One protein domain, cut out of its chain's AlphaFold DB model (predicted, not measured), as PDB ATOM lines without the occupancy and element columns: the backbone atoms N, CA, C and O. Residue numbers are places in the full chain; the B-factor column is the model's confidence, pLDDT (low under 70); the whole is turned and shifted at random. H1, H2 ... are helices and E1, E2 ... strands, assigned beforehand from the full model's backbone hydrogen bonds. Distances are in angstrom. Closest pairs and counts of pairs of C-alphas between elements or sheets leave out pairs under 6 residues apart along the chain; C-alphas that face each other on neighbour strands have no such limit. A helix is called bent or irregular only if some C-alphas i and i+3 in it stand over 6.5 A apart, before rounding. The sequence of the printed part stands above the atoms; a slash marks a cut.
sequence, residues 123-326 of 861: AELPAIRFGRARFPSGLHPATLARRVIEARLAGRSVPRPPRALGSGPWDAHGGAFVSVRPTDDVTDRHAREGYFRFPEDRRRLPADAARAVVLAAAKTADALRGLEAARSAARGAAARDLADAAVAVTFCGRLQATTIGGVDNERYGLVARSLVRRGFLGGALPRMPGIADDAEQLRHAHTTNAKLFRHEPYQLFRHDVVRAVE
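This is residues 123 to 326 of the 861 residues of the protein "AMMECR1 domain-containing protein" of Deltaproteobacteria bacterium RBG_16_71_12 (UniProt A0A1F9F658). The domain has two lobes: a larger one, in which a four-stranded sheet, E4 E3 E5 E10, is covered on one face by H1, H3 and H4, and a smaller one, in which the sheet E6 E9 E7 E8 has H5 packed on it. The short pair E1 and E2 lies beyond the larger lobe's helices, with E2 next to H1, and E9 runs on into E10, joining the two sheets. The printed part has 204 residues in the order E1 H1 E2 E3 E4 H2 H3 H4 E5 E6 E7 E8 H5 E9 E10, class mixed; the larger sheet is antiparallel. It is compact, with a radius of gyration of the C-alphas of 17.0 A and spans of 48 by 38 by 29 A.

Find C-alpha 130 at (-0.280, -43.577, 50.939), where E1 begins and runs to 134. Next come H1, residues 141 to 153, 18.3 A long, and E2, 158 to 160. E3, 175 to 182, spans 24.0 A and E4, 191 to 196, 16.7 A. H2, 199 to 203, is irregular, with C-alphas 200 and 203 7.6 A apart. From C-alpha 209 at (1.523, -33.154, 37.368), H3 runs 31.3 A to 230; H4 is 237 to 243. E5, 245 to 252, spans 22.4 A. Then look for E6, 256 to 258; E7, 269 to 274; E8, 281 to 284; H5, 294 to 305; E9, 314 to 319; and E10, 321 to 325, ending at (-12.425, -32.019, 32.540).

Start at E3, antiparallel to E4 in a hairpin (N 178 to O 193, 2.8 A) and to E5 (N 246 to O 181, 2.7 A); E10 is antiparallel to E5 (N 249 to O 324, 2.8 A). H1, H3 and H4 on one face make two layers, helices over a sheet. H3 touches H1, Ile 149 and Ala 221 having the closest C-alphas at 5.0 A, at a steep tilt of 43 degrees. E1, H1 and E2 form a strand-helix-strand unit, parallel strands joined through a helix, with a right-handed crossover; N 131 and O 158 are 2.9 A apart. E7 is antiparallel to E9 (N 271 to O 317, 2.8 A) and, in a hairpin, to E8 (N 270 to O 284, 2.8 A), while E6 and E9 meet only at a point. H5 is on this sheet, over E7 and E8, at a height of 7.7 A. H2 touches no helix. Each O i to N i+4 pair is within hydrogen-bond range in H1, H3 and H4, against 7 of 8 in H5 and 0 of 1 in H2, which has 0 of 2 O i to N i+3 pairs.

The C-alphas farthest apart, those of Arg 132 and His 311, are 51.3 A apart. The printed part has no cut. The link from E2 to E3, residues 161 to 174, is long. Mean pLDDT of the printed part is 91.8, and no printed residue is under 70.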
ATOM      1  N   ALA A 123      -0.067 -23.381  49.935       91.56
ATOM      2  CA  ALA A 123       0.957 -24.418  50.099       91.56
ATOM      3  C   ALA A 123       0.781 -25.282  51.358       91.56
ATOM      4  O   ALA A 123       1.566 -26.211  51.582       91.56
ATOM      5  N   GLU A 124      -0.207 -24.987  52.204       90.00
ATOM      6  CA  GLU A 124      -0.613 -25.898  53.266       90.00
ATOM      7  C   GLU A 124      -1.343 -27.094  52.641       90.00
ATOM      8  O   GLU A 124      -2.416 -26.966  52.035       90.00
ATOM      9  N   LEU A 125      -0.689 -28.255  52.717       88.81
ATOM     10  CA  LEU A 125      -1.124 -29.498  52.095       88.81
ATOM     11  C   LEU A 125      -1.583 -30.489  53.165       88.81
ATOM     12  O   LEU A 125      -0.914 -30.628  54.192       88.81
ATOM     13  N   PRO A 126      -2.671 -31.233  52.918       88.19
ATOM     14  CA  PRO A 126      -3.148 -32.215  53.873       88.19
ATOM     15  C   PRO A 126      -2.191 -33.407  53.985       88.19
ATOM     16  O   PRO A 126      -1.571 -33.830  53.005       88.19
ATOM     17  N   ALA A 127      -2.134 -34.025  55.167       90.12
ATOM     18  CA  ALA A 127      -1.440 -35.295  55.339       90.12
ATOM     19  C   ALA A 127      -2.141 -36.400  54.525       90.12
ATOM     20  O   ALA A 127      -3.359 -36.600  54.621       90.12
ATOM     21  N   ILE A 128      -1.376 -37.139  53.715       90.81
ATOM     22  CA  ILE A 128      -1.890 -38.239  52.888       90.81
ATOM     23  C   ILE A 128      -1.281 -39.559  53.350       90.81
ATOM     24  O   ILE A 128      -0.070 -39.765  53.277       90.81
ATOM     25  N   ARG A 129      -2.141 -40.495  53.762       90.06
ATOM     26  CA  ARG A 129      -1.746 -41.881  54.024       90.06
ATOM     27  C   ARG A 129      -1.687 -42.651  52.707       90.06
ATOM     28  O   ARG A 129      -2.717 -43.100  52.201       90.06
ATOM     29  N   PHE A 130      -0.483 -42.804  52.161       92.81
ATOM     30  CA  PHE A 130      -0.280 -43.577  50.939       92.81
ATOM     31  C   PHE A 130      -0.311 -45.089  51.195       92.81
ATOM     32  O   PHE A 130       0.345 -45.589  52.107       92.81
ATOM     33  N   GLY A 131      -1.046 -45.822  50.356       90.50
ATOM     34  CA  GLY A 131      -1.005 -47.284  50.307       90.50
ATOM     35  C   GLY A 131       0.242 -47.822  49.589       90.50
ATOM     36  O   GLY A 131       1.059 -47.066  49.054       90.50
ATOM     37  N   ARG A 132       0.384 -49.155  49.541       90.06
ATOM     38  CA  ARG A 132       1.466 -49.826  48.788       90.06
ATOM     39  C   ARG A 132       1.242 -49.777  47.270       90.06
ATOM     40  O   ARG A 132       2.206 -49.642  46.519       90.06
ATOM     41  N   ALA A 133      -0.017 -49.855  46.837       92.75
ATOM     42  CA  ALA A 133      -0.410 -49.814  45.430       92.75
ATOM     43  C   ALA A 133      -0.209 -48.422  44.804       92.75
ATOM     44  O   ALA A 133      -0.202 -47.400  45.494       92.75
ATOM     45  N   ARG A 134      -0.071 -48.384  43.475       95.69
ATOM     46  CA  ARG A 134       0.022 -47.164  42.663       95.69
ATOM     47  C   ARG A 134      -1.174 -47.092  41.722       95.69
ATOM     48  O   ARG A 134      -1.622 -48.124  41.233       95.69
ATOM     49  N   PHE A 135      -1.651 -45.888  41.428       96.75
ATOM     50  CA  PHE A 135      -2.581 -45.703  40.320       96.75
ATOM     51  C   PHE A 135      -1.950 -46.128  38.975       96.75
ATOM     52  O   PHE A 135      -0.750 -45.900  38.771       96.75
ATOM     53  N   PRO A 136      -2.732 -46.715  38.049       95.44
ATOM     54  CA  PRO A 136      -2.275 -47.007  36.692       95.44
ATOM     55  C   PRO A 136      -1.719 -45.763  35.988       95.44
ATOM     56  O   PRO A 136      -2.235 -44.659  36.165       95.44
ATOM     57  N   SER A 137      -0.667 -45.936  35.184       95.69
ATOM     58  CA  SER A 137      -0.165 -44.846  34.332       95.69
ATOM     59  C   SER A 137      -1.135 -44.580  33.179       95.69
ATOM     60  O   SER A 137      -1.910 -45.457  32.812       95.69
ATOM     61  N   GLY A 138      -1.100 -43.374  32.615       94.56
ATOM     62  CA  GLY A 138      -1.968 -43.001  31.497       94.56
ATOM     63  C   GLY A 138      -3.374 -42.541  31.902       94.56
ATOM     64  O   GLY A 138      -4.181 -42.227  31.033       94.56
ATOM     65  N   LEU A 139      -3.679 -42.454  33.203       96.06
ATOM     66  CA  LEU A 139      -4.967 -41.934  33.670       96.06
ATOM     67  C   LEU A 139      -5.170 -40.469  33.271       96.06
ATOM     68  O   LEU A 139      -4.262 -39.641  33.397       96.06
ATOM     69  N   HIS A 140      -6.401 -40.143  32.877       97.19
ATOM     70  CA  HIS A 140      -6.827 -38.762  32.697       97.19
ATOM     71  C   HIS A 140      -6.784 -38.007  34.049       97.19
ATOM     72  O   HIS A 140      -7.190 -38.577  35.070       97.19
ATOM     73  N   PRO A 141      -6.325 -36.738  34.100       97.81
ATOM     74  CA  PRO A 141      -6.149 -36.011  35.362       97.81
ATOM     75  C   PRO A 141      -7.417 -35.915  36.224       97.81
ATOM     76  O   PRO A 141      -7.349 -36.126  37.432       97.81
ATOM     77  N   ALA A 142      -8.578 -35.644  35.618       97.00
ATOM     78  CA  ALA A 142      -9.849 -35.559  36.346       97.00
ATOM     79  C   ALA A 142     -10.290 -36.912  36.926       97.00
ATOM     80  O   ALA A 142     -10.728 -36.977  38.071       97.00
ATOM     81  N   THR A 143     -10.070 -38.005  36.192       96.94
ATOM     82  CA  THR A 143     -10.345 -39.366  36.673       96.94
ATOM     83  C   THR A 143      -9.439 -39.727  37.851       96.94
ATOM     84  O   THR A 143      -9.890 -40.340  38.818       96.94
ATOM     85  N   LEU A 144      -8.163 -39.324  37.810       97.94
ATOM     86  CA  LEU A 144      -7.263 -39.467  38.956       97.94
ATOM     87  C   LEU A 144      -7.765 -38.655  40.159       97.94
ATOM     88  O   LEU A 144      -7.807 -39.187  41.267       97.94
ATOM     89  N   ALA A 145      -8.162 -37.398  39.947       98.12
ATOM     90  CA  ALA A 145      -8.677 -36.536  41.007       98.12
ATOM     91  C   ALA A 145      -9.920 -37.137  41.680       98.12
ATOM     92  O   ALA A 145      -9.926 -37.270  42.904       98.12
ATOM     93  N   ARG A 146     -10.913 -37.588  40.900       97.62
ATOM     94  CA  ARG A 146     -12.117 -38.263  41.410       97.62
ATOM     95  C   ARG A 146     -11.763 -39.457  42.296       97.62
ATOM     96  O   ARG A 146     -12.167 -39.494  43.453       97.62
ATOM     97  N   ARG A 147     -10.921 -40.378  41.809       97.19
ATOM     98  CA  ARG A 147     -10.518 -41.577  42.571       97.19
ATOM     99  C   ARG A 147      -9.797 -41.242  43.877       97.19
ATOM    100  O   ARG A 147      -9.934 -41.964  44.865       97.19
ATOM    101  N   VAL A 148      -9.007 -40.167  43.896       97.62
ATOM    102  CA  VAL A 148      -8.357 -39.683  45.123       97.62
ATOM    103  C   VAL A 148      -9.390 -39.132  46.103       97.62
ATOM    104  O   VAL A 148      -9.324 -39.475  47.284       97.62
ATOM    105  N   ILE A 149     -10.345 -38.325  45.627       97.44
ATOM    106  CA  ILE A 149     -11.422 -37.775  46.460       97.44
ATOM    107  C   ILE A 149     -12.257 -38.919  47.047       97.44
ATOM    108  O   ILE A 149     -12.397 -38.991  48.263       97.44
ATOM    109  N   GLU A 150     -12.715 -39.870  46.233       96.44
ATOM    110  CA  GLU A 150     -13.487 -41.041  46.678       96.44
ATOM    111  C   GLU A 150     -12.742 -41.880  47.722       96.44
ATOM    112  O   GLU A 150     -13.303 -42.269  48.748       96.44
ATOM    113  N   ALA A 151     -11.457 -42.175  47.484       94.69
ATOM    114  CA  ALA A 151     -10.640 -42.919  48.436       94.69
ATOM    115  C   ALA A 151     -10.543 -42.176  49.773       94.69
ATOM    116  O   ALA A 151     -10.692 -42.789  50.833       94.69
ATOM    117  N   ARG A 152     -10.341 -40.855  49.716       93.75
ATOM    118  CA  ARG A 152     -10.201 -40.015  50.901       93.75
ATOM    119  C   ARG A 152     -11.516 -39.881  51.659       93.75
ATOM    120  O   ARG A 152     -11.491 -40.102  52.867       93.75
ATOM    121  N   LEU A 153     -12.641 -39.628  50.980       93.50
ATOM    122  CA  LEU A 153     -13.989 -39.562  51.564       93.50
ATOM    123  C   LEU A 153     -14.395 -40.881  52.236       93.50
ATOM    124  O   LEU A 153     -14.941 -40.850  53.337       93.50
ATOM    125  N   ALA A 154     -14.013 -42.023  51.659       91.81
ATOM    126  CA  ALA A 154     -14.225 -43.349  52.246       91.81
ATOM    127  C   ALA A 154     -13.268 -43.696  53.410       91.81
ATOM    128  O   ALA A 154     -13.342 -44.792  53.959       91.81
ATOM    129  N   GLY A 155     -12.326 -42.812  53.768       89.62
ATOM    130  CA  GLY A 155     -11.347 -43.061  54.837       89.62
ATOM    131  C   GLY A 155     -10.283 -44.108  54.485       89.62
ATOM    132  O   GLY A 155      -9.602 -44.626  55.370       89.62
ATOM    133  N   ARG A 156     -10.120 -44.430  53.195       89.25
ATOM    134  CA  ARG A 156      -9.158 -45.423  52.700       89.25
ATOM    135  C   ARG A 156      -7.778 -44.794  52.484       89.25
ATOM    136  O   ARG A 156      -7.642 -43.589  52.280       89.25
ATOM    137  N   SER A 157      -6.728 -45.622  52.482       91.31
ATOM    138  CA  SER A 157      -5.395 -45.182  52.049       91.31
ATOM    139  C   SER A 157      -5.410 -44.826  50.562       91.31
ATOM    140  O   SER A 157      -5.907 -45.609  49.751       91.31
ATOM    141  N   VAL A 158      -4.806 -43.700  50.188       94.69
ATOM    142  CA  VAL A 158      -4.733 -43.260  48.789       94.69
ATOM    143  C   VAL A 158      -3.595 -44.012  48.082       94.69
ATOM    144  O   VAL A 158      -2.479 -44.037  48.606       94.69
ATOM    145  N   PRO A 159      -3.803 -44.642  46.912       95.31
ATOM    146  CA  PRO A 159      -2.702 -45.205  46.133       95.31
ATOM    147  C   PRO A 159      -1.649 -44.148  45.776       95.31
ATOM    148  O   PRO A 159      -1.942 -42.959  45.648       95.31
ATOM    149  N   ARG A 160      -0.396 -44.568  45.586       95.75
ATOM    150  CA  ARG A 160       0.673 -43.657  45.150       95.75
ATOM    151  C   ARG A 160       0.333 -43.042  43.777       95.75
ATOM    152  O   ARG A 160      -0.260 -43.743  42.949       95.75
ATOM    153  N   PRO A 161       0.744 -41.786  43.501       96.06
ATOM    154  CA  PRO A 161       0.517 -41.138  42.205       96.06
ATOM    155  C   PRO A 161       1.023 -42.000  41.037       96.06
ATOM    156  O   PRO A 161       2.033 -42.694  41.210       96.06
ATOM    157  N   PRO A 162       0.379 -41.989  39.857       96.62
ATOM    158  CA  PRO A 162       0.870 -42.734  38.695       96.62
ATOM    159  C   PRO A 162       2.259 -42.243  38.253       96.62
ATOM    160  O   PRO A 162       2.693 -41.164  38.650       96.62
ATOM    161  N   ARG A 163       2.992 -43.044  37.463       93.88
ATOM    162  CA  ARG A 163       4.309 -42.612  36.941       93.88
ATOM    163  C   ARG A 163       4.169 -41.509  35.892       93.88
ATOM    164  O   ARG A 163       5.033 -40.649  35.810       93.88
ATOM    165  N   ALA A 164       3.089 -41.555  35.120       93.50
ATOM    166  CA  ALA A 164       2.714 -40.543  34.150       93.50
ATOM    167  C   ALA A 164       1.185 -40.477  34.045       93.50
ATOM    168  O   ALA A 164       0.501 -41.496  34.197       93.50
ATOM    169  N   LEU A 165       0.663 -39.281  33.787       96.12
ATOM    170  CA  LEU A 165      -0.730 -39.080  33.382       96.12
ATOM    171  C   LEU A 165      -0.908 -39.474  31.906       96.12
ATOM    172  O   LEU A 165       0.070 -39.753  31.214       96.12
ATOM    173  N   GLY A 166      -2.154 -39.514  31.433       92.75
ATOM    174  CA  GLY A 166      -2.463 -39.668  30.006       92.75
ATOM    175  C   GLY A 166      -1.820 -38.574  29.150       92.75
ATOM    176  O   GLY A 166      -1.369 -37.555  29.671       92.75
ATOM    177  N   SER A 167      -1.783 -38.762  27.832       88.88
ATOM    178  CA  SER A 167      -1.224 -37.773  26.905       88.88
ATOM    179  C   SER A 167      -1.932 -36.419  27.033       88.88
ATOM    180  O   SER A 167      -3.158 -36.349  26.957       88.88
ATOM    181  N   GLY A 168      -1.165 -35.345  27.204       88.50
ATOM    182  CA  GLY A 168      -1.683 -33.981  27.231       88.50
ATOM    183  C   GLY A 168      -0.653 -32.971  27.747       88.50
ATOM    184  O   GLY A 168       0.373 -33.367  28.305       88.50
ATOM    185  N   PRO A 169      -0.900 -31.663  27.568       91.44
ATOM    186  CA  PRO A 169       0.020 -30.600  27.966       91.44
ATOM    187  C   PRO A 169      -0.120 -30.262  29.464       91.44
ATOM    188  O   PRO A 169      -0.410 -29.126  29.835       91.44
ATOM    189  N   TRP A 170       0.018 -31.256  30.345       94.25
ATOM    190  CA  TRP A 170      -0.207 -31.095  31.786       94.25
ATOM    191  C   TRP A 170       0.977 -30.394  32.475       94.25
ATOM    192  O   TRP A 170       1.883 -31.049  32.986       94.25
ATOM    193  N   ASP A 171       0.970 -29.059  32.504       93.94
ATOM    194  CA  ASP A 171       1.991 -28.257  33.196       93.94
ATOM    195  C   ASP A 171       1.536 -27.813  34.597       93.94
ATOM    196  O   ASP A 171       0.745 -26.883  34.740       93.94
ATOM    197  N   ALA A 172       2.081 -28.444  35.641       95.50
ATOM    198  CA  ALA A 172       1.821 -28.097  37.039       95.50
ATOM    199  C   ALA A 172       2.933 -27.242  37.687       95.50
ATOM    200  O   ALA A 172       3.021 -27.171  38.915       95.50
ATOM    201  N   HIS A 173       3.817 -26.599  36.912       96.38
ATOM    202  CA  HIS A 173       4.961 -25.864  37.468       96.38
ATOM    203  C   HIS A 173       4.584 -24.712  38.412       96.38
ATOM    204  O   HIS A 173       5.390 -24.389  39.294       96.38
ATOM    205  N   GLY A 174       3.411 -24.103  38.228       96.38
ATOM    206  CA  GLY A 174       2.827 -23.084  39.105       96.38
ATOM    207  C   GLY A 174       1.704 -23.599  40.005       96.38
ATOM    208  O   GLY A 174       1.080 -22.789  40.687       96.38
ATOM    209  N   GLY A 175       1.465 -24.914  40.044       96.75
ATOM    210  CA  GLY A 175       0.493 -25.565  40.920       96.75
ATOM    211  C   GLY A 175      -0.710 -26.170  40.195       96.75
ATOM    212  O   GLY A 175      -0.750 -26.257  38.965       96.75
ATOM    213  N   ALA A 176      -1.690 -26.630  40.972       97.25
ATOM    214  CA  ALA A 176      -2.909 -27.249  40.458       97.25
ATOM    215  C   ALA A 176      -4.098 -27.025  41.401       97.25
ATOM    216  O   ALA A 176      -3.941 -26.977  42.623       97.25
ATOM    217  N   PHE A 177      -5.291 -26.939  40.818       97.19
ATOM    218  CA  PHE A 177      -6.570 -26.847  41.521       97.19
ATOM    219  C   PHE A 177      -7.533 -27.909  41.002       97.19
ATOM    220  O   PHE A 177      -7.592 -28.152  39.798       97.19
ATOM    221  N   VAL A 178      -8.321 -28.502  41.890       97.56
ATOM    222  CA  VAL A 178      -9.405 -29.427  41.547       97.56
ATOM    223  C   VAL A 178     -10.727 -28.750  41.873       97.56
ATOM    224  O   VAL A 178     -10.846 -28.066  42.881       97.56
ATOM    225  N   SER A 179     -11.699 -28.861  40.974       95.31
ATOM    226  CA  SER A 179     -13.052 -28.329  41.140       95.31
ATOM    227  C   SER A 179     -14.065 -29.458  41.017       95.31
ATOM    228  O   SER A 179     -13.934 -30.289  40.119       95.31
ATOM    229  N   VAL A 180     -15.056 -29.445  41.902       94.62
ATOM    230  CA  VAL A 180     -16.213 -30.343  41.916       94.62
ATOM    231  C   VAL A 180     -17.449 -29.471  41.752       94.62
ATOM    232  O   VAL A 180     -17.648 -28.533  42.533       94.62
ATOM    233  N   ARG A 181     -18.221 -29.730  40.699       91.19
ATOM    234  CA  ARG A 181     -19.401 -28.940  40.335       91.19
ATOM    235  C   ARG A 181     -20.575 -29.850  39.998       91.19
ATOM    236  O   ARG A 181     -20.306 -30.860  39.353       91.19
ATOM    237  N   PRO A 182     -21.813 -29.488  40.359       88.69
ATOM    238  CA  PRO A 182     -22.997 -30.224  39.927       88.69
ATOM    239  C   PRO A 182     -23.032 -30.410  38.404       88.69
ATOM    240  O   PRO A 182     -22.525 -29.570  37.654       88.69
ATOM    241  N   THR A 183     -23.586 -31.530  37.943       85.81
ATOM    242  CA  THR A 183     -23.760 -31.792  36.502       85.81
ATOM    243  C   THR A 183     -24.970 -31.077  35.903       85.81
ATOM    244  O   THR A 183     -24.957 -30.791  34.706       85.81
ATOM    245  N   ASP A 184     -25.971 -30.757  36.722       80.81
ATOM    246  CA  ASP A 184     -27.188 -30.016  36.375       80.81
ATOM    247  C   ASP A 184     -26.972 -28.492  36.342       80.81
ATOM    248  O   ASP A 184     -27.500 -27.823  35.457       80.81
ATOM    249  N   ASP A 185     -26.124 -27.947  37.220       77.00
ATOM    250  CA  ASP A 185     -25.641 -26.560  37.159       77.00
ATOM    251  C   ASP A 185     -24.111 -26.474  37.285       77.00
ATOM    252  O   ASP A 185     -23.521 -26.338  38.361       77.00
ATOM    253  N   VAL A 186     -23.438 -26.458  36.132       73.44
ATOM    254  CA  VAL A 186     -21.977 -26.308  36.050       73.44
ATOM    255  C   VAL A 186     -21.480 -24.896  36.400       73.44
ATOM    256  O   VAL A 186     -20.267 -24.653  36.394       73.44
ATOM    257  N   THR A 187     -22.367 -23.934  36.661       73.50
ATOM    258  CA  THR A 187     -21.988 -22.596  37.133       73.50
ATOM    259  C   THR A 187     -21.814 -22.562  38.650       73.50
ATOM    260  O   THR A 187     -20.894 -21.875  39.124       73.50
ATOM    261  N   ASP A 188     -22.558 -23.395  39.383       77.31
ATOM    262  CA  ASP A 188     -22.386 -23.613  40.818       77.31
ATOM    263  C   ASP A 188     -21.146 -24.476  41.132       77.31
ATOM    264  O   ASP A 188     -20.486 -25.060  40.260       77.31
ATOM    265  N   ARG A 189     -20.713 -24.466  42.395       83.38
ATOM    266  CA  ARG A 189     -19.462 -25.072  42.841       83.38
ATOM    267  C   ARG A 189     -19.574 -25.627  44.254       83.38
ATOM    268  O   ARG A 189     -19.439 -24.883  45.222       83.38
ATOM    269  N   HIS A 190     -19.634 -26.953  44.361       87.69
ATOM    270  CA  HIS A 190     -19.540 -27.655  45.642       87.69
ATOM    271  C   HIS A 190     -18.188 -27.437  46.320       87.69
ATOM    272  O   HIS A 190     -18.137 -27.070  47.484       87.69
ATOM    273  N   ALA A 191     -17.076 -27.617  45.600       91.88
ATOM    274  CA  ALA A 191     -15.748 -27.368  46.156       91.88
ATOM    275  C   ALA A 191     -14.734 -26.989  45.077       91.88
ATOM    276  O   ALA A 191     -14.800 -27.447  43.933       91.88
ATOM    277  N   ARG A 192     -13.748 -26.170  45.451       93.38
ATOM    278  CA  ARG A 192     -12.545 -25.953  44.646       93.38
ATOM    279  C   ARG A 192     -11.360 -25.659  45.535       93.38
ATOM    280  O   ARG A 192     -11.285 -24.579  46.105       93.38
ATOM    281  N   GLU A 193     -10.400 -26.570  45.539       96.31
ATOM    282  CA  GLU A 193      -9.185 -26.432  46.329       96.31
ATOM    283  C   GLU A 193      -7.937 -26.770  45.528       96.31
ATOM    284  O   GLU A 193      -7.974 -27.410  44.476       96.31
ATOM    285  N   GLY A 194      -6.802 -26.303  46.030       96.06
ATOM    286  CA  GLY A 194      -5.516 -26.511  45.391       96.06
ATOM    287  C   GLY A 194      -4.416 -25.670  46.005       96.06
ATOM    288  O   GLY A 194      -4.506 -25.228  47.157       96.06
ATOM    289  N   TYR A 195      -3.370 -25.472  45.212       96.44
ATOM    290  CA  TYR A 195      -2.240 -24.647  45.594       96.44
ATOM    291  C   TYR A 195      -1.605 -23.956  44.396       96.44
ATOM    292  O   TYR A 195      -1.549 -24.503  43.293       96.44
ATOM    293  N   PHE A 196      -1.082 -22.763  44.651       96.69
ATOM    294  CA  PHE A 196      -0.105 -22.108  43.798       96.69
ATOM    295  C   PHE A 196       1.305 -22.508  44.225       96.69
ATOM    296  O   PHE A 196       1.560 -22.762  45.401       96.69
ATOM    297  N   ARG A 197       2.230 -22.546  43.268       96.25
ATOM    298  CA  ARG A 197       3.651 -22.813  43.498       96.25
ATOM    299  C   ARG A 197       4.473 -21.627  43.019       96.25
ATOM    300  O   ARG A 197       4.767 -21.511  41.826       96.25
ATOM    301  N   PHE A 198       4.841 -20.749  43.948       95.19
ATOM    302  CA  PHE A 198       5.680 -19.592  43.653       95.19
ATOM    303  C   PHE A 198       7.148 -20.013  43.435       95.19
ATOM    304  O   PHE A 198       7.530 -21.144  43.765       95.19
ATOM    305  N   PRO A 199       7.996 -19.156  42.833       91.88
ATOM    306  CA  PRO A 199       9.418 -19.449  42.635       91.88
ATOM    307  C   PRO A 199      10.164 -19.911  43.900       91.88
ATOM    308  O   PRO A 199      11.023 -20.789  43.815       91.88
ATOM    309  N   GLU A 200       9.806 -19.372  45.057       91.25
ATOM    310  CA  GLU A 200      10.341 -19.703  46.379       91.25
ATOM    311  C   GLU A 200       9.856 -21.064  46.914       91.25
ATOM    312  O   GLU A 200      10.595 -21.750  47.618       91.25
ATOM    313  N   ASP A 201       8.682 -21.543  46.492       91.56
ATOM    314  CA  ASP A 201       8.105 -22.816  46.953       91.56
ATOM    315  C   ASP A 201       8.696 -24.043  46.250       91.56
ATOM    316  O   ASP A 201       8.282 -25.184  46.487       91.56
ATOM    317  N   ARG A 202       9.662 -23.846  45.344       86.69
ATOM    318  CA  ARG A 202      10.101 -24.888  44.408       86.69
ATOM    319  C   ARG A 202      10.627 -26.157  45.072       86.69
ATOM    320  O   ARG A 202      10.509 -27.222  44.467       86.69
ATOM    321  N   ARG A 203      11.203 -26.028  46.270       86.19
ATOM    322  CA  ARG A 203      11.732 -27.141  47.077       86.19
ATOM    323  C   ARG A 203      10.653 -27.834  47.916       86.19
ATOM    324  O   ARG A 203      10.800 -29.011  48.216       86.19
ATOM    325  N   ARG A 204       9.582 -27.116  48.278       88.25
ATOM    326  CA  ARG A 204       8.500 -27.595  49.155       88.25
ATOM    327  C   ARG A 204       7.374 -28.275  48.377       88.25
ATOM    328  O   ARG A 204       6.809 -29.253  48.854       88.25
ATOM    329  N   LEU A 205       7.047 -27.765  47.191       91.62
ATOM    330  CA  LEU A 205       5.907 -28.220  46.395       91.62
ATOM    331  C   LEU A 205       6.369 -28.927  45.114       91.62
ATOM    332  O   LEU A 205       7.302 -28.452  44.451       91.62
ATOM    333  N   PRO A 206       5.726 -30.042  44.717       88.88
ATOM    334  CA  PRO A 206       6.099 -30.762  43.510       88.88
ATOM    335  C   PRO A 206       5.702 -29.983  42.250       88.88
ATOM    336  O   PRO A 206       4.711 -29.262  42.234       88.88
ATOM    337  N   ALA A 207       6.475 -30.164  41.179       87.94
ATOM    338  CA  ALA A 207       6.107 -29.728  39.828       87.94
ATOM    339  C   ALA A 207       5.542 -30.873  38.964       87.94
ATOM    340  O   ALA A 207       5.056 -30.633  37.865       87.94
ATOM    341  N   ASP A 208       5.629 -32.114  39.451       94.62
ATOM    342  CA  ASP A 208       5.079 -33.289  38.776       94.62
ATOM    343  C   ASP A 208       3.546 -33.230  38.760       94.62
ATOM    344  O   ASP A 208       2.910 -33.146  39.815       94.62
ATOM    345  N   ALA A 209       2.959 -33.308  37.566       96.19
ATOM    346  CA  ALA A 209       1.523 -33.154  37.368       96.19
ATOM    347  C   ALA A 209       0.709 -34.220  38.119       96.19
ATOM    348  O   ALA A 209      -0.307 -33.895  38.732       96.19
ATOM    349  N   ALA A 210       1.167 -35.476  38.140       97.00
ATOM    350  CA  ALA A 210       0.466 -36.564  38.821       97.00
ATOM    351  C   ALA A 210       0.400 -36.341  40.340       97.00
ATOM    352  O   ALA A 210      -0.664 -36.466  40.953       97.00
ATOM    353  N   ARG A 211       1.528 -35.967  40.960       95.62
ATOM    354  CA  ARG A 211       1.581 -35.577  42.378       95.62
ATOM    355  C   ARG A 211       0.742 -34.337  42.662       95.62
ATOM    356  O   ARG A 211       0.044 -34.315  43.672       95.62
ATOM    357  N   ALA A 212       0.786 -33.330  41.791       96.38
ATOM    358  CA  ALA A 212       0.018 -32.103  41.969       96.38
ATOM    359  C   ALA A 212      -1.495 -32.362  41.994       96.38
ATOM    360  O   ALA A 212      -2.171 -31.871  42.898       96.38
ATOM    361  N   VAL A 213      -1.996 -33.205  41.082       97.88
ATOM    362  CA  VAL A 213      -3.402 -33.642  41.053       97.88
ATOM    363  C   VAL A 213      -3.791 -34.314  42.368       97.88
ATOM    364  O   VAL A 213      -4.799 -33.949  42.959       97.88
ATOM    365  N   VAL A 214      -2.989 -35.269  42.850       97.31
ATOM    366  CA  VAL A 214      -3.292 -36.026  44.079       97.31
ATOM    367  C   VAL A 214      -3.364 -35.111  45.303       97.31
ATOM    368  O   VAL A 214      -4.270 -35.252  46.122       97.31
ATOM    369  N   LEU A 215      -2.445 -34.151  45.421       96.31
ATOM    370  CA  LEU A 215      -2.425 -33.188  46.524       96.31
ATOM    371  C   LEU A 215      -3.632 -32.239  46.487       96.31
ATOM    372  O   LEU A 215      -4.307 -32.065  47.501       96.31
ATOM    373  N   ALA A 216      -3.935 -31.664  45.320       97.56
ATOM    374  CA  ALA A 216      -5.080 -30.770  45.151       97.56
ATOM    375  C   ALA A 216      -6.419 -31.506  45.350       97.56
ATOM    376  O   ALA A 216      -7.325 -30.989  46.005       97.56
ATOM    377  N   ALA A 217      -6.526 -32.746  44.864       98.00
ATOM    378  CA  ALA A 217      -7.692 -33.603  45.065       98.00
ATOM    379  C   ALA A 217      -7.891 -33.962  46.544       98.00
ATOM    380  O   ALA A 217      -9.009 -33.886  47.046       98.00
ATOM    381  N   ALA A 218      -6.815 -34.286  47.271       96.88
ATOM    382  CA  ALA A 218      -6.901 -34.559  48.704       96.88
ATOM    383  C   ALA A 218      -7.405 -33.340  49.492       96.88
ATOM    384  O   ALA A 218      -8.281 -33.488  50.340       96.88
ATOM    385  N   LYS A 219      -6.910 -32.140  49.162       96.62
ATOM    386  CA  LYS A 219      -7.370 -30.884  49.771       96.62
ATOM    387  C   LYS A 219      -8.842 -30.602  49.455       96.62
ATOM    388  O   LYS A 219      -9.600 -30.214  50.335       96.62
ATOM    389  N   THR A 220      -9.268 -30.887  48.223       97.50
ATOM    390  CA  THR A 220     -10.669 -30.735  47.792       97.50
ATOM    391  C   THR A 220     -11.607 -31.684  48.537       97.50
ATOM    392  O   THR A 220     -12.698 -31.283  48.926       97.50
ATOM    393  N   ALA A 221     -11.177 -32.921  48.797       96.19
ATOM    394  CA  ALA A 221     -11.956 -33.872  49.589       96.19
ATOM    395  C   ALA A 221     -12.143 -33.412  51.045       96.19
ATOM    396  O   ALA A 221     -13.221 -33.587  51.612       96.19
ATOM    397  N   ASP A 222     -11.108 -32.815  51.645       94.25
ATOM    398  CA  ASP A 222     -11.190 -32.276  53.005       94.25
ATOM    399  C   ASP A 222     -12.144 -31.065  53.065       94.25
ATOM    400  O   ASP A 222     -12.940 -30.967  53.998       94.25
ATOM    401  N   ALA A 223     -12.157 -30.209  52.035       93.69
ATOM    402  CA  ALA A 223     -13.125 -29.114  51.922       93.69
ATOM    403  C   ALA A 223     -14.577 -29.603  51.766       93.69
ATOM    404  O   ALA A 223     -15.466 -29.080  52.437       93.69
ATOM    405  N   LEU A 224     -14.826 -30.635  50.949       92.69
ATOM    406  CA  LEU A 224     -16.160 -31.242  50.823       92.69
ATOM    407  C   LEU A 224     -16.672 -31.791  52.164       92.69
ATOM    408  O   LEU A 224     -17.821 -31.561  52.528       92.69
ATOM    409  N   ARG A 225     -15.810 -32.460  52.942       89.88
ATOM    410  CA  ARG A 225     -16.160 -32.913  54.302       89.88
ATOM    411  C   ARG A 225     -16.462 -31.759  55.249       89.88
ATOM    412  O   ARG A 225     -17.384 -31.861  56.050       89.88
ATOM    413  N   GLY A 226     -15.683 -30.681  55.165       88.00
ATOM    414  CA  GLY A 226     -15.924 -29.470  55.945       88.00
ATOM    415  C   GLY A 226     -17.300 -28.868  55.656       88.00
ATOM    416  O   GLY A 226     -18.002 -28.484  56.587       88.00
ATOM    417  N   LEU A 227     -17.719 -28.853  54.387       84.88
ATOM    418  CA  LEU A 227     -19.047 -28.388  53.974       84.88
ATOM    419  C   LEU A 227     -20.176 -29.311  54.443       84.88
ATOM    420  O   LEU A 227     -21.184 -28.810  54.931       84.88
ATOM    421  N   GLU A 228     -20.006 -30.634  54.346       85.38
ATOM    422  CA  GLU A 228     -20.960 -31.609  54.899       85.38
ATOM    423  C   GLU A 228     -21.183 -31.370  56.401       85.38
ATOM    424  O   GLU A 228     -22.326 -31.284  56.851       85.38
ATOM    425  N   ALA A 229     -20.095 -31.184  57.156       82.50
ATOM    426  CA  ALA A 229     -20.154 -30.896  58.586       82.50
ATOM    427  C   ALA A 229     -20.804 -29.533  58.886       82.50
ATOM    428  O   ALA A 229     -21.642 -29.439  59.777       82.50
ATOM    429  N   ALA A 230     -20.456 -28.486  58.131       84.25
ATOM    430  CA  ALA A 230     -20.997 -27.140  58.326       84.25
ATOM    431  C   ALA A 230     -22.494 -27.034  57.991       84.25
ATOM    432  O   ALA A 230     -23.205 -26.242  58.604       84.25
ATOM    433  N   ARG A 231     -22.983 -27.829  57.032       84.38
ATOM    434  CA  ARG A 231     -24.402 -27.882  56.647       84.38
ATOM    435  C   ARG A 231     -25.250 -28.751  57.579       84.38
ATOM    436  O   ARG A 231     -26.442 -28.890  57.328       84.38
ATOM    437  N   SER A 232     -24.654 -29.374  58.602       80.25
ATOM    438  CA  SER A 232     -25.303 -30.421  59.406       80.25
ATOM    439  C   SER A 232     -25.962 -31.494  58.526       80.25
ATOM    440  O   SER A 232     -27.022 -32.027  58.852       80.25
ATOM    441  N   ALA A 233     -25.361 -31.773  57.365       77.50
ATOM    442  CA  ALA A 233     -25.947 -32.651  56.367       77.50
ATOM    443  C   ALA A 233     -25.831 -34.120  56.798       77.50
ATOM    444  O   ALA A 233     -24.944 -34.506  57.562       77.50
ATOM    445  N   ALA A 234     -26.729 -34.965  56.285       78.12
ATOM    446  CA  ALA A 234     -26.699 -36.392  56.583       78.12
ATOM    447  C   ALA A 234     -25.382 -37.027  56.117       78.12
ATOM    448  O   ALA A 234     -24.960 -36.809  54.977       78.12
ATOM    449  N   ARG A 235     -24.794 -37.875  56.974       78.12
ATOM    450  CA  ARG A 235     -23.526 -38.570  56.714       78.12
ATOM    451  C   ARG A 235     -23.490 -39.156  55.296       78.12
ATOM    452  O   ARG A 235     -24.419 -39.844  54.867       78.12
ATOM    453  N   GLY A 236     -22.411 -38.885  54.570       82.06
ATOM    454  CA  GLY A 236     -22.241 -39.290  53.176       82.06
ATOM    455  C   GLY A 236     -22.786 -38.292  52.151       82.06
ATOM    456  O   GLY A 236     -22.789 -38.620  50.967       82.06
ATOM    457  N   ALA A 237     -23.214 -37.092  52.563       84.56
ATOM    458  CA  ALA A 237     -23.620 -36.034  51.633       84.56
ATOM    459  C   ALA A 237     -22.487 -35.658  50.673       84.56
ATOM    460  O   ALA A 237     -22.714 -35.661  49.473       84.56
ATOM    461  N   ALA A 238     -21.247 -35.498  51.150       87.50
ATOM    462  CA  ALA A 238     -20.112 -35.192  50.276       87.50
ATOM    463  C   ALA A 238     -19.851 -36.275  49.211       87.50
ATOM    464  O   ALA A 238     -19.327 -35.982  48.139       87.50
ATOM    465  N   ALA A 239     -20.177 -37.538  49.509       90.19
ATOM    466  CA  ALA A 239     -20.045 -38.630  48.549       90.19
ATOM    467  C   ALA A 239     -21.169 -38.609  47.499       90.19
ATOM    468  O   ALA A 239     -20.895 -38.916  46.343       90.19
ATOM    469  N   ARG A 240     -22.394 -38.222  47.889       88.38
ATOM    470  CA  ARG A 240     -23.517 -38.000  46.964       88.38
ATOM    471  C   ARG A 240     -23.255 -36.791  46.064       88.38
ATOM    472  O   ARG A 240     -23.248 -36.949  44.853       88.38
ATOM    473  N   ASP A 241     -22.863 -35.658  46.651       88.06
ATOM    474  CA  ASP A 241     -22.474 -34.440  45.925       88.06
ATOM    475  C   ASP A 241     -21.375 -34.725  44.887       88.06
ATOM    476  O   ASP A 241     -21.368 -34.151  43.806       88.06
ATOM    477  N   LEU A 242     -20.424 -35.618  45.192       93.12
ATOM    478  CA  LEU A 242     -19.399 -36.031  44.231       93.12
ATOM    479  C   LEU A 242     -19.948 -36.948  43.127       93.12
ATOM    480  O   LEU A 242     -19.462 -36.872  41.996       93.12
ATOM    481  N   ALA A 243     -20.883 -37.846  43.448       91.56
ATOM    482  CA  ALA A 243     -21.468 -38.785  42.492       91.56
ATOM    483  C   ALA A 243     -22.234 -38.050  41.381       91.56
ATOM    484  O   ALA A 243     -22.073 -38.403  40.215       91.56
ATOM    485  N   ASP A 244     -22.938 -36.976  41.740       89.81
ATOM    486  CA  ASP A 244     -23.757 -36.169  40.824       89.81
ATOM    487  C   ASP A 244     -22.999 -34.959  40.234       89.81
ATOM    488  O   ASP A 244     -23.569 -34.103  39.551       89.81
ATOM    489  N   ALA A 245     -21.685 -34.882  40.471       92.12
ATOM    490  CA  ALA A 245     -20.834 -33.780  40.040       92.12
ATOM    491  C   ALA A 245     -19.881 -34.154  38.903       92.12
ATOM    492  O   ALA A 245     -19.412 -35.283  38.802       92.12
ATOM    493  N   ALA A 246     -19.485 -33.162  38.107       92.81
ATOM    494  CA  ALA A 246     -18.326 -33.215  37.231       92.81
ATOM    495  C   ALA A 246     -17.053 -32.774  37.974       92.81
ATOM    496  O   ALA A 246     -17.051 -31.804  38.744       92.81
ATOM    497  N   VAL A 247     -15.936 -33.456  37.701       95.12
ATOM    498  CA  VAL A 247     -14.615 -33.102  38.242       95.12
ATOM    499  C   VAL A 247     -13.743 -32.484  37.153       95.12
ATOM    500  O   VAL A 247     -13.606 -33.020  36.055       95.12
ATOM    501  N   ALA A 248     -13.076 -31.376  37.476       95.62
ATOM    502  CA  ALA A 248     -12.065 -30.786  36.607       95.62
ATOM    503  C   ALA A 248     -10.779 -30.452  37.364       95.62
ATOM    504  O   ALA A 248     -10.806 -29.941  38.484       95.62
ATOM    505  N   VAL A 249      -9.641 -30.673  36.707       97.00
ATOM    506  CA  VAL A 249      -8.323 -30.225  37.162       97.00
ATOM    507  C   VAL A 249      -7.909 -29.006  36.353       97.00
ATOM    508  O   VAL A 249      -7.902 -29.035  35.126       97.00
ATOM    509  N   THR A 250      -7.537 -27.932  37.038       96.62
ATOM    510  CA  THR A 250      -6.885 -26.765  36.447       96.62
ATOM    511  C   THR A 250      -5.407 -26.794  36.801       96.62
ATOM    512  O   THR A 250      -5.041 -26.691  37.970       96.62
ATOM    513  N   PHE A 251      -4.572 -26.926  35.784       97.00
ATOM    514  CA  PHE A 251      -3.128 -26.831  35.864       97.00
ATOM    515  C   PHE A 251      -2.688 -25.383  35.664       97.00
ATOM    516  O   PHE A 251      -3.124 -24.715  34.719       97.00
ATOM    517  N   CYS A 252      -1.834 -24.913  36.566       96.94
ATOM    518  CA  CYS A 252      -1.211 -23.606  36.484       96.94
ATOM    519  C   CYS A 252       0.229 -23.797  36.007       96.94
ATOM    520  O   CYS A 252       1.047 -24.391  36.717       96.94
ATOM    521  N   GLY A 253       0.548 -23.248  34.834       96.19
ATOM    522  CA  GLY A 253       1.927 -23.165  34.367       96.19
ATOM    523  C   GLY A 253       2.775 -22.279  35.280       96.19
ATOM    524  O   GLY A 253       2.296 -21.714  36.265       96.19
ATOM    525  N   ARG A 254       4.066 -22.140  34.977       96.38
ATOM    526  CA  ARG A 254       4.989 -21.355  35.816       96.38
ATOM    527  C   ARG A 254       4.463 -19.932  36.072       96.38
ATOM    528  O   ARG A 254       4.264 -19.174  35.128       96.38
ATOM    529  N   LEU A 255       4.342 -19.552  37.348       96.94
ATOM    530  CA  LEU A 255       4.021 -18.179  37.745       96.94
ATOM    531  C   LEU A 255       5.156 -17.229  37.340       96.94
ATOM    532  O   LEU A 255       6.310 -17.415  37.737       96.94
ATOM    533  N   GLN A 256       4.818 -16.214  36.546       96.81
ATOM    534  CA  GLN A 256       5.726 -15.170  36.076       96.81
ATOM    535  C   GLN A 256       5.259 -13.823  36.612       96.81
ATOM    536  O   GLN A 256       4.096 -13.471  36.424       96.81
ATOM    537  N   ALA A 257       6.153 -13.068  37.255       96.69
ATOM    538  CA  ALA A 257       5.840 -11.708  37.677       96.69
ATOM    539  C   ALA A 257       5.410 -10.865  36.466       96.69
ATOM    540  O   ALA A 257       5.981 -10.987  35.379       96.69
ATOM    541  N   THR A 258       4.390 -10.036  36.649       96.38
ATOM    542  CA  THR A 258       3.831  -9.190  35.595       96.38
ATOM    543  C   THR A 258       3.425  -7.834  36.154       96.38
ATOM    544  O   THR A 258       3.235  -7.681  37.358       96.38
ATOM    545  N   THR A 259       3.278  -6.855  35.270       95.00
ATOM    546  CA  THR A 259       2.654  -5.565  35.573       95.00
ATOM    547  C   THR A 259       1.147  -5.622  35.309       95.00
ATOM    548  O   THR A 259       0.650  -6.608  34.749       95.00
ATOM    549  N   ILE A 260       0.424  -4.550  35.652       93.88
ATOM    550  CA  ILE A 260      -1.004  -4.391  35.326       93.88
ATOM    551  C   ILE A 260      -1.233  -4.479  33.807       93.88
ATOM    552  O   ILE A 260      -2.149  -5.155  33.349       93.88
ATOM    553  N   GLY A 261      -0.360  -3.869  33.004       93.25
ATOM    554  CA  GLY A 261      -0.410  -3.933  31.542       93.25
ATOM    555  C   GLY A 261      -0.156  -5.332  30.964       93.25
ATOM    556  O   GLY A 261      -0.456  -5.588  29.803       93.25
ATOM    557  N   GLY A 262       0.384  -6.263  31.755       93.62
ATOM    558  CA  GLY A 262       0.590  -7.647  31.330       93.62
ATOM    559  C   GLY A 262      -0.595  -8.585  31.585       93.62
ATOM    560  O   GLY A 262      -0.468  -9.775  31.273       93.62
ATOM    561  N   VAL A 263      -1.704  -8.073  32.141       93.38
ATOM    562  CA  VAL A 263      -2.983  -8.790  32.268       93.38
ATOM    563  C   VAL A 263      -3.586  -9.015  30.877       93.38
ATOM    564  O   VAL A 263      -3.635  -8.098  30.057       93.38
ATOM    565  N   ASP A 264      -4.019 -10.251  30.625       91.62
ATOM    566  CA  ASP A 264      -4.677 -10.692  29.392       91.62
ATOM    567  C   ASP A 264      -5.685 -11.793  29.761       91.62
ATOM    568  O   ASP A 264      -5.333 -12.976  29.874       91.62
ATOM    569  N   ASN A 265      -6.937 -11.382  29.964       89.81
ATOM    570  CA  ASN A 265      -8.056 -12.231  30.364       89.81
ATOM    571  C   ASN A 265      -8.417 -13.262  29.290       89.81
ATOM    572  O   ASN A 265      -9.145 -14.208  29.573       89.81
ATOM    573  N   GLU A 266      -7.918 -13.137  28.058       87.81
ATOM    574  CA  GLU A 266      -8.119 -14.154  27.025       87.81
ATOM    575  C   GLU A 266      -7.110 -15.299  27.136       87.81
ATOM    576  O   GLU A 266      -7.358 -16.378  26.591       87.81
ATOM    577  N   ARG A 267      -5.975 -15.096  27.816       90.06
ATOM    578  CA  ARG A 267      -4.848 -16.033  27.772       90.06
ATOM    579  C   ARG A 267      -4.406 -16.559  29.128       90.06
ATOM    580  O   ARG A 267      -4.169 -17.759  29.248       90.06
ATOM    581  N   TYR A 268      -4.239 -15.690  30.116       94.88
ATOM    582  CA  TYR A 268      -3.515 -16.042  31.333       94.88
ATOM    583  C   TYR A 268      -4.428 -16.102  32.552       94.88
ATOM    584  O   TYR A 268      -5.377 -15.333  32.681       94.88
ATOM    585  N   GLY A 269      -4.111 -17.004  33.480       96.25
ATOM    586  CA  GLY A 269      -4.552 -16.869  34.864       96.25
ATOM    587  C   GLY A 269      -3.728 -15.791  35.561       96.25
ATOM    588  O   GLY A 269      -2.553 -15.607  35.241       96.25
ATOM    589  N   LEU A 270      -4.348 -15.081  36.497       97.31
ATOM    590  CA  LEU A 270      -3.745 -13.994  37.259       97.31
ATOM    591  C   LEU A 270      -3.730 -14.348  38.746       97.31
ATOM    592  O   LEU A 270      -4.700 -14.907  39.250       97.31
ATOM    593  N   VAL A 271      -2.661 -13.995  39.456       97.69
ATOM    594  CA  VAL A 271      -2.556 -14.098  40.917       97.69
ATOM    595  C   VAL A 271      -2.063 -12.768  41.468       97.69
ATOM    596  O   VAL A 271      -0.994 -12.301  41.078       97.69
ATOM    597  N   ALA A 272      -2.826 -12.173  42.379       96.88
ATOM    598  CA  ALA A 272      -2.414 -11.018  43.165       96.88
ATOM    599  C   ALA A 272      -1.968 -11.484  44.551       96.88
ATOM    600  O   ALA A 272      -2.641 -12.308  45.171       96.88
ATOM    601  N   ARG A 273      -0.836 -10.970  45.032       95.06
ATOM    602  CA  ARG A 273      -0.284 -11.282  46.355       95.06
ATOM    603  C   ARG A 273       0.151 -10.000  47.048       95.06
ATOM    604  O   ARG A 273       0.907  -9.230  46.458       95.06
ATOM    605  N   SER A 274      -0.293  -9.790  48.285       93.44
ATOM    606  CA  SER A 274       0.147  -8.647  49.089       93.44
ATOM    607  C   SER A 274       1.651  -8.706  49.351       93.44
ATOM    608  O   SER A 274       2.209  -9.774  49.610       93.44
ATOM    609  N   LEU A 275       2.304  -7.546  49.305       89.44
ATOM    610  CA  LEU A 275       3.702  -7.381  49.708       89.44
ATOM    611  C   LEU A 275       3.846  -7.020  51.192       89.44
ATOM    612  O   LEU A 275       4.947  -7.098  51.727       89.44
ATOM    613  N   VAL A 276       2.750  -6.631  51.849       87.38
ATOM    614  CA  VAL A 276       2.750  -6.098  53.223       87.38
ATOM    615  C   VAL A 276       1.930  -6.944  54.197       87.38
ATOM    616  O   VAL A 276       2.264  -7.017  55.373       87.38
ATOM    617  N   ARG A 277       0.888  -7.640  53.731       88.94
ATOM    618  CA  ARG A 277       0.104  -8.600  54.520       88.94
ATOM    619  C   ARG A 277       0.393 -10.024  54.066       88.94
ATOM    620  O   ARG A 277      -0.202 -10.522  53.110       88.94
ATOM    621  N   ARG A 278       1.300 -10.709  54.767       85.69
ATOM    622  CA  ARG A 278       1.597 -12.122  54.479       85.69
ATOM    623  C   ARG A 278       0.333 -12.977  54.551       85.69
ATOM    624  O   ARG A 278      -0.531 -12.763  55.395       85.69
ATOM    625  N   GLY A 279       0.228 -13.928  53.631       88.00
ATOM    626  CA  GLY A 279      -0.915 -14.827  53.517       88.00
ATOM    627  C   GLY A 279      -2.086 -14.301  52.682       88.00
ATOM    628  O   GLY A 279      -2.955 -15.080  52.303       88.00
ATOM    629  N   PHE A 280      -2.107 -13.018  52.316       93.38
ATOM    630  CA  PHE A 280      -3.167 -12.468  51.473       93.38
ATOM    631  C   PHE A 280      -2.794 -12.602  49.996       93.38
ATOM    632  O   PHE A 280      -1.940 -11.880  49.472       93.38
ATOM    633  N   LEU A 281      -3.434 -13.555  49.320       95.94
ATOM    634  CA  LEU A 281      -3.307 -13.759  47.882       95.94
ATOM    635  C   LEU A 281      -4.615 -14.264  47.276       95.94
ATOM    636  O   LEU A 281      -5.437 -14.870  47.958       95.94
ATOM    637  N   GLY A 282      -4.790 -14.046  45.977       95.88
ATOM    638  CA  GLY A 282      -6.022 -14.365  45.266       95.88
ATOM    639  C   GLY A 282      -5.772 -14.559  43.783       95.88
ATOM    640  O   GLY A 282      -5.026 -13.806  43.162       95.88
ATOM    641  N   GLY A 283      -6.380 -15.601  43.218       95.69
ATOM    642  CA  GLY A 283      -6.236 -15.951  41.808       95.69
ATOM    643  C   GLY A 283      -7.514 -15.723  41.007       95.69
ATOM    644  O   GLY A 283      -8.604 -15.901  41.538       95.69
ATOM    645  N   ALA A 284      -7.398 -15.403  39.723       95.12
ATOM    646  CA  ALA A 284      -8.506 -15.322  38.776       95.12
ATOM    647  C   ALA A 284      -8.121 -16.022  37.467       95.12
ATOM    648  O   ALA A 284      -7.101 -15.704  36.858       95.12
ATOM    649  N   LEU A 285      -8.926 -16.987  37.022       94.00
ATOM    650  CA  LEU A 285      -8.700 -17.663  35.740       94.00
ATOM    651  C   LEU A 285      -9.188 -16.785  34.574       94.00
ATOM    652  O   LEU A 285     -10.040 -15.922  34.789       94.00
ATOM    653  N   PRO A 286      -8.671 -16.991  33.350       91.44
ATOM    654  CA  PRO A 286      -9.109 -16.230  32.188       91.44
ATOM    655  C   PRO A 286     -10.555 -16.574  31.834       91.44
ATOM    656  O   PRO A 286     -10.950 -17.743  31.878       91.44
ATOM    657  N   ARG A 287     -11.335 -15.574  31.423       84.94
ATOM    658  CA  ARG A 287     -12.700 -15.739  30.900       84.94
ATOM    659  C   ARG A 287     -13.619 -16.479  31.874       84.94
ATOM    660  O   ARG A 287     -14.354 -17.359  31.441       84.94
ATOM    661  N   MET A 288     -13.543 -16.222  33.181       83.12
ATOM    662  CA  MET A 288     -14.526 -16.776  34.127       83.12
ATOM    663  C   MET A 288     -15.890 -16.079  33.960       83.12
ATOM    664  O   MET A 288     -15.931 -14.936  33.508       83.12
ATOM    665  N   PRO A 289     -17.014 -16.725  34.321       73.81
ATOM    666  CA  PRO A 289     -18.283 -16.011  34.484       73.81
ATOM    667  C   PRO A 289     -18.092 -14.915  35.548       73.81
ATOM    668  O   PRO A 289     -17.360 -15.157  36.510       73.81
ATOM    669  N   GLY A 290     -18.660 -13.717  35.383       72.56
ATOM    670  CA  GLY A 290     -18.338 -12.585  36.276       72.56
ATOM    671  C   GLY A 290     -17.132 -11.750  35.869       72.56
ATOM    672  O   GLY A 290     -16.855 -10.758  36.533       72.56
ATOM    673  N   ILE A 291     -16.370 -12.184  34.857       79.56
ATOM    674  CA  ILE A 291     -15.108 -11.555  34.456       79.56
ATOM    675  C   ILE A 291     -15.107 -11.313  32.946       79.56
ATOM    676  O   ILE A 291     -14.651 -12.139  32.141       79.56
ATOM    677  N   ALA A 292     -15.623 -10.153  32.565       71.12
ATOM    678  CA  ALA A 292     -15.769  -9.712  31.198       71.12
ATOM    679  C   ALA A 292     -14.425  -9.388  30.543       71.12
ATOM    680  O   ALA A 292     -14.151  -9.836  29.422       71.12
ATOM    681  N   ASP A 293     -13.558  -8.670  31.246       79.94
ATOM    682  CA  ASP A 293     -12.349  -8.084  30.679       79.94
ATOM    683  C   ASP A 293     -11.136  -8.153  31.623       79.94
ATOM    684  O   ASP A 293     -11.147  -8.814  32.665       79.94
ATOM    685  N   ASP A 294     -10.051  -7.507  31.203       87.94
ATOM    686  CA  ASP A 294      -8.785  -7.459  31.931       87.94
ATOM    687  C   ASP A 294      -8.905  -6.688  33.261       87.94
ATOM    688  O   ASP A 294      -8.271  -7.058  34.253       87.94
ATOM    689  N   ALA A 295      -9.739  -5.640  33.315       85.81
ATOM    690  CA  ALA A 295      -9.973  -4.853  34.525       85.81
ATOM    691  C   ALA A 295     -10.704  -5.681  35.577       85.81
ATOM    692  O   ALA A 295     -10.332  -5.675  36.754       85.81
ATOM    693  N   GLU A 296     -11.714  -6.429  35.149       86.00
ATOM    694  CA  GLU A 296     -12.468  -7.315  36.019       86.00
ATOM    695  C   GLU A 296     -11.639  -8.502  36.491       86.00
ATOM    696  O   GLU A 296     -11.745  -8.883  37.657       86.00
ATOM    697  N   GLN A 297     -10.756  -9.045  35.644       91.25
ATOM    698  CA  GLN A 297      -9.867 -10.131  36.055       91.25
ATOM    699  C   GLN A 297      -8.925  -9.664  37.166       91.25
ATOM    700  O   GLN A 297      -8.763 -10.351  38.181       91.25
ATOM    701  N   LEU A 298      -8.344  -8.474  36.999       92.56
ATOM    702  CA  LEU A 298      -7.508  -7.841  38.011       92.56
ATOM    703  C   LEU A 298      -8.293  -7.564  39.295       92.56
ATOM    704  O   LEU A 298      -7.856  -7.976  40.367       92.56
ATOM    705  N   ARG A 299      -9.472  -6.937  39.195       90.75
ATOM    706  CA  ARG A 299     -10.362  -6.660  40.336       90.75
ATOM    707  C   ARG A 299     -10.723  -7.935  41.093       90.75
ATOM    708  O   ARG A 299     -10.678  -7.947  42.320       90.75
ATOM    709  N   HIS A 300     -11.033  -9.018  40.386       91.75
ATOM    710  CA  HIS A 300     -11.389 -10.287  41.008       91.75
ATOM    711  C   HIS A 300     -10.193 -10.931  41.724       91.75
ATOM    712  O   HIS A 300     -10.325 -11.372  42.866       91.75
ATOM    713  N   ALA A 301      -9.009 -10.952  41.101       95.19
ATOM    714  CA  ALA A 301      -7.799 -11.472  41.740       95.19
ATOM    715  C   ALA A 301      -7.407 -10.644  42.977       95.19
ATOM    716  O   ALA A 301      -7.176 -11.210  44.044       95.19
ATOM    717  N   HIS A 302      -7.373  -9.317  42.842       94.50
ATOM    718  CA  HIS A 302      -6.899  -8.366  43.850       94.50
ATOM    719  C   HIS A 302      -7.912  -8.107  44.977       94.50
ATOM    720  O   HIS A 302      -7.605  -8.261  46.157       94.50
ATOM    721  N   THR A 303      -9.132  -7.699  44.638       91.69
ATOM    722  CA  THR A 303     -10.114  -7.222  45.621       91.69
ATOM    723  C   THR A 303     -11.005  -8.353  46.113       91.69
ATOM    724  O   THR A 303     -11.181  -8.503  47.317       91.69
ATOM    725  N   THR A 304     -11.546  -9.180  45.215       91.88
ATOM    726  CA  THR A 304     -12.490 -10.241  45.611       91.88
ATOM    727  C   THR A 304     -11.780 -11.403  46.305       91.88
ATOM    728  O   THR A 304     -12.145 -11.767  47.421       91.88
ATOM    729  N   ASN A 305     -10.747 -11.969  45.673       94.00
ATOM    730  CA  ASN A 305     -10.103 -13.182  46.181       94.00
ATOM    731  C   ASN A 305      -8.964 -12.882  47.157       94.00
ATOM    732  O   ASN A 305      -8.903 -13.510  48.210       94.00
ATOM    733  N   ALA A 306      -8.086 -11.923  46.846       94.94
ATOM    734  CA  ALA A 306      -6.977 -11.578  47.737       94.94
ATOM    735  C   ALA A 306      -7.390 -10.641  48.885       94.94
ATOM    736  O   ALA A 306      -6.642 -10.517  49.853       94.94
ATOM    737  N   LYS A 307      -8.574 -10.008  48.807       94.69
ATOM    738  CA  LYS A 307      -9.104  -9.065  49.812       94.69
ATOM    739  C   LYS A 307      -8.145  -7.907  50.109       94.69
ATOM    740  O   LYS A 307      -8.030  -7.463  51.255       94.69
ATOM    741  N   LEU A 308      -7.431  -7.446  49.081       93.38
ATOM    742  CA  LEU A 308      -6.469  -6.353  49.185       93.38
ATOM    743  C   LEU A 308      -7.174  -4.999  49.192       93.38
ATOM    744  O   LEU A 308      -8.181  -4.805  48.502       93.38
ATOM    745  N   PHE A 309      -6.631  -4.059  49.964       90.94
ATOM    746  CA  PHE A 309      -7.104  -2.677  49.945       90.94
ATOM    747  C   PHE A 309      -6.658  -1.975  48.658       90.94
ATOM    748  O   PHE A 309      -5.678  -2.365  48.028       90.94
ATOM    749  N   ARG A 310      -7.375  -0.919  48.259       84.25
ATOM    750  CA  ARG A 310      -7.205  -0.234  46.965       84.25
ATOM    751  C   ARG A 310      -5.759   0.170  46.646       84.25
ATOM    752  O   ARG A 310      -5.334   0.022  45.503       84.25
ATOM    753  N   HIS A 311      -5.038   0.685  47.640       84.56
ATOM    754  CA  HIS A 311      -3.661   1.174  47.515       84.56
ATOM    755  C   HIS A 311      -2.647   0.314  48.276       84.56
ATOM    756  O   HIS A 311      -1.518   0.738  48.517       84.56
ATOM    757  N   GLU A 312      -3.036  -0.896  48.676       88.75
ATOM    758  CA  GLU A 312      -2.112  -1.818  49.320       88.75
ATOM    759  C   GLU A 312      -1.016  -2.244  48.334       88.75
ATOM    760  O   GLU A 312      -1.333  -2.608  47.205       88.75
ATOM    761  N   PRO A 313       0.270  -2.247  48.715       89.12
ATOM    762  CA  PRO A 313       1.323  -2.764  47.850       89.12
ATOM    763  C   PRO A 313       1.140  -4.260  47.546       89.12
ATOM    764  O   PRO A 313       1.043  -5.086  48.458       89.12
ATOM    765  N   TYR A 314       1.147  -4.628  46.262       93.50
ATOM    766  CA  TYR A 314       0.993  -6.014  45.812       93.50
ATOM    767  C   TYR A 314       1.903  -6.362  44.633       93.50
ATOM    768  O   TYR A 314       2.398  -5.497  43.912       93.50
ATOM    769  N   GLN A 315       2.097  -7.662  44.424       95.38
ATOM    770  CA  GLN A 315       2.760  -8.235  43.261       95.38
ATOM    771  C   GLN A 315       1.758  -9.044  42.439       95.38
ATOM    772  O   GLN A 315       0.979  -9.828  42.992       95.38
ATOM    773  N   LEU A 316       1.798  -8.876  41.117       96.94
ATOM    774  CA  LEU A 316       1.023  -9.688  40.186       96.94
ATOM    775  C   LEU A 316       1.882 -10.781  39.569       96.94
ATOM    776  O   LEU A 316       3.032 -10.564  39.183       96.94
ATOM    777  N   PHE A 317       1.265 -11.941  39.399       97.81
ATOM    778  CA  PHE A 317       1.794 -13.042  38.620       97.81
ATOM    779  C   PHE A 317       0.782 -13.457  37.568       97.81
ATOM    780  O   PHE A 317      -0.407 -13.556  37.856       97.81
ATOM    781  N   ARG A 318       1.262 -13.770  36.370       97.12
ATOM    782  CA  ARG A 318       0.476 -14.446  35.339       97.12
ATOM    783  C   ARG A 318       0.983 -15.864  35.121       97.12
ATOM    784  O   ARG A 318       2.160 -16.145  35.362       97.12
ATOM    785  N   HIS A 319       0.113 -16.745  34.648       96.88
ATOM    786  CA  HIS A 319       0.479 -18.107  34.271       96.88
ATOM    787  C   HIS A 319      -0.397 -18.646  33.143       96.88
ATOM    788  O   HIS A 319      -1.558 -18.255  32.997       96.88
ATOM    789  N   ASP A 320       0.147 -19.582  32.367       95.69
ATOM    790  CA  ASP A 320      -0.649 -20.385  31.442       95.69
ATOM    791  C   ASP A 320      -1.627 -21.282  32.217       95.69
ATOM    792  O   ASP A 320      -1.395 -21.655  33.376       95.69
ATOM    793  N   VAL A 321      -2.757 -21.597  31.585       95.06
ATOM    794  CA  VAL A 321      -3.840 -22.375  32.190       95.06
ATOM    795  C   VAL A 321      -4.192 -23.534  31.275       95.06
ATOM    796  O   VAL A 321      -4.557 -23.333  30.119       95.06
ATOM    797  N   VAL A 322      -4.144 -24.750  31.809       93.38
ATOM    798  CA  VAL A 322      -4.635 -25.949  31.122       93.38
ATOM    799  C   VAL A 322      -5.706 -26.588  31.987       93.38
ATOM    800  O   VAL A 322      -5.503 -26.805  33.179       93.38
ATOM    801  N   ARG A 323      -6.866 -26.887  31.403       92.75
ATOM    802  CA  ARG A 323      -7.978 -27.519  32.117       92.75
ATOM    803  C   ARG A 323      -8.227 -28.916  31.571       92.75
ATOM    804  O   ARG A 323      -8.360 -29.089  30.364       92.75
ATOM    805  N   ALA A 324      -8.312 -29.884  32.473       94.06
ATOM    806  CA  ALA A 324      -8.665 -31.268  32.199       94.06
ATOM    807  C   ALA A 324     -10.008 -31.565  32.871       94.06
ATOM    808  O   ALA A 324     -10.075 -31.653  34.097       94.06
ATOM    809  N   VAL A 325     -11.069 -31.683  32.079       92.44
ATOM    810  CA  VAL A 325     -12.425 -32.019  32.540       92.44
ATOM    811  C   VAL A 325     -12.629 -33.521  32.416       92.44
ATOM    812  O   VAL A 325     -12.087 -34.140  31.504       92.44
ATOM    813  N   GLU A 326     -13.368 -34.119  33.340       91.81
ATOM    814  CA  GLU A 326     -13.746 -35.523  33.254       91.81
ATOM    815  C   GLU A 326     -14.364 -35.886  31.888       91.81
ATOM    816  O   GLU A 326     -15.273 -35.194  31.427       91.81
TER     817      GLU A 326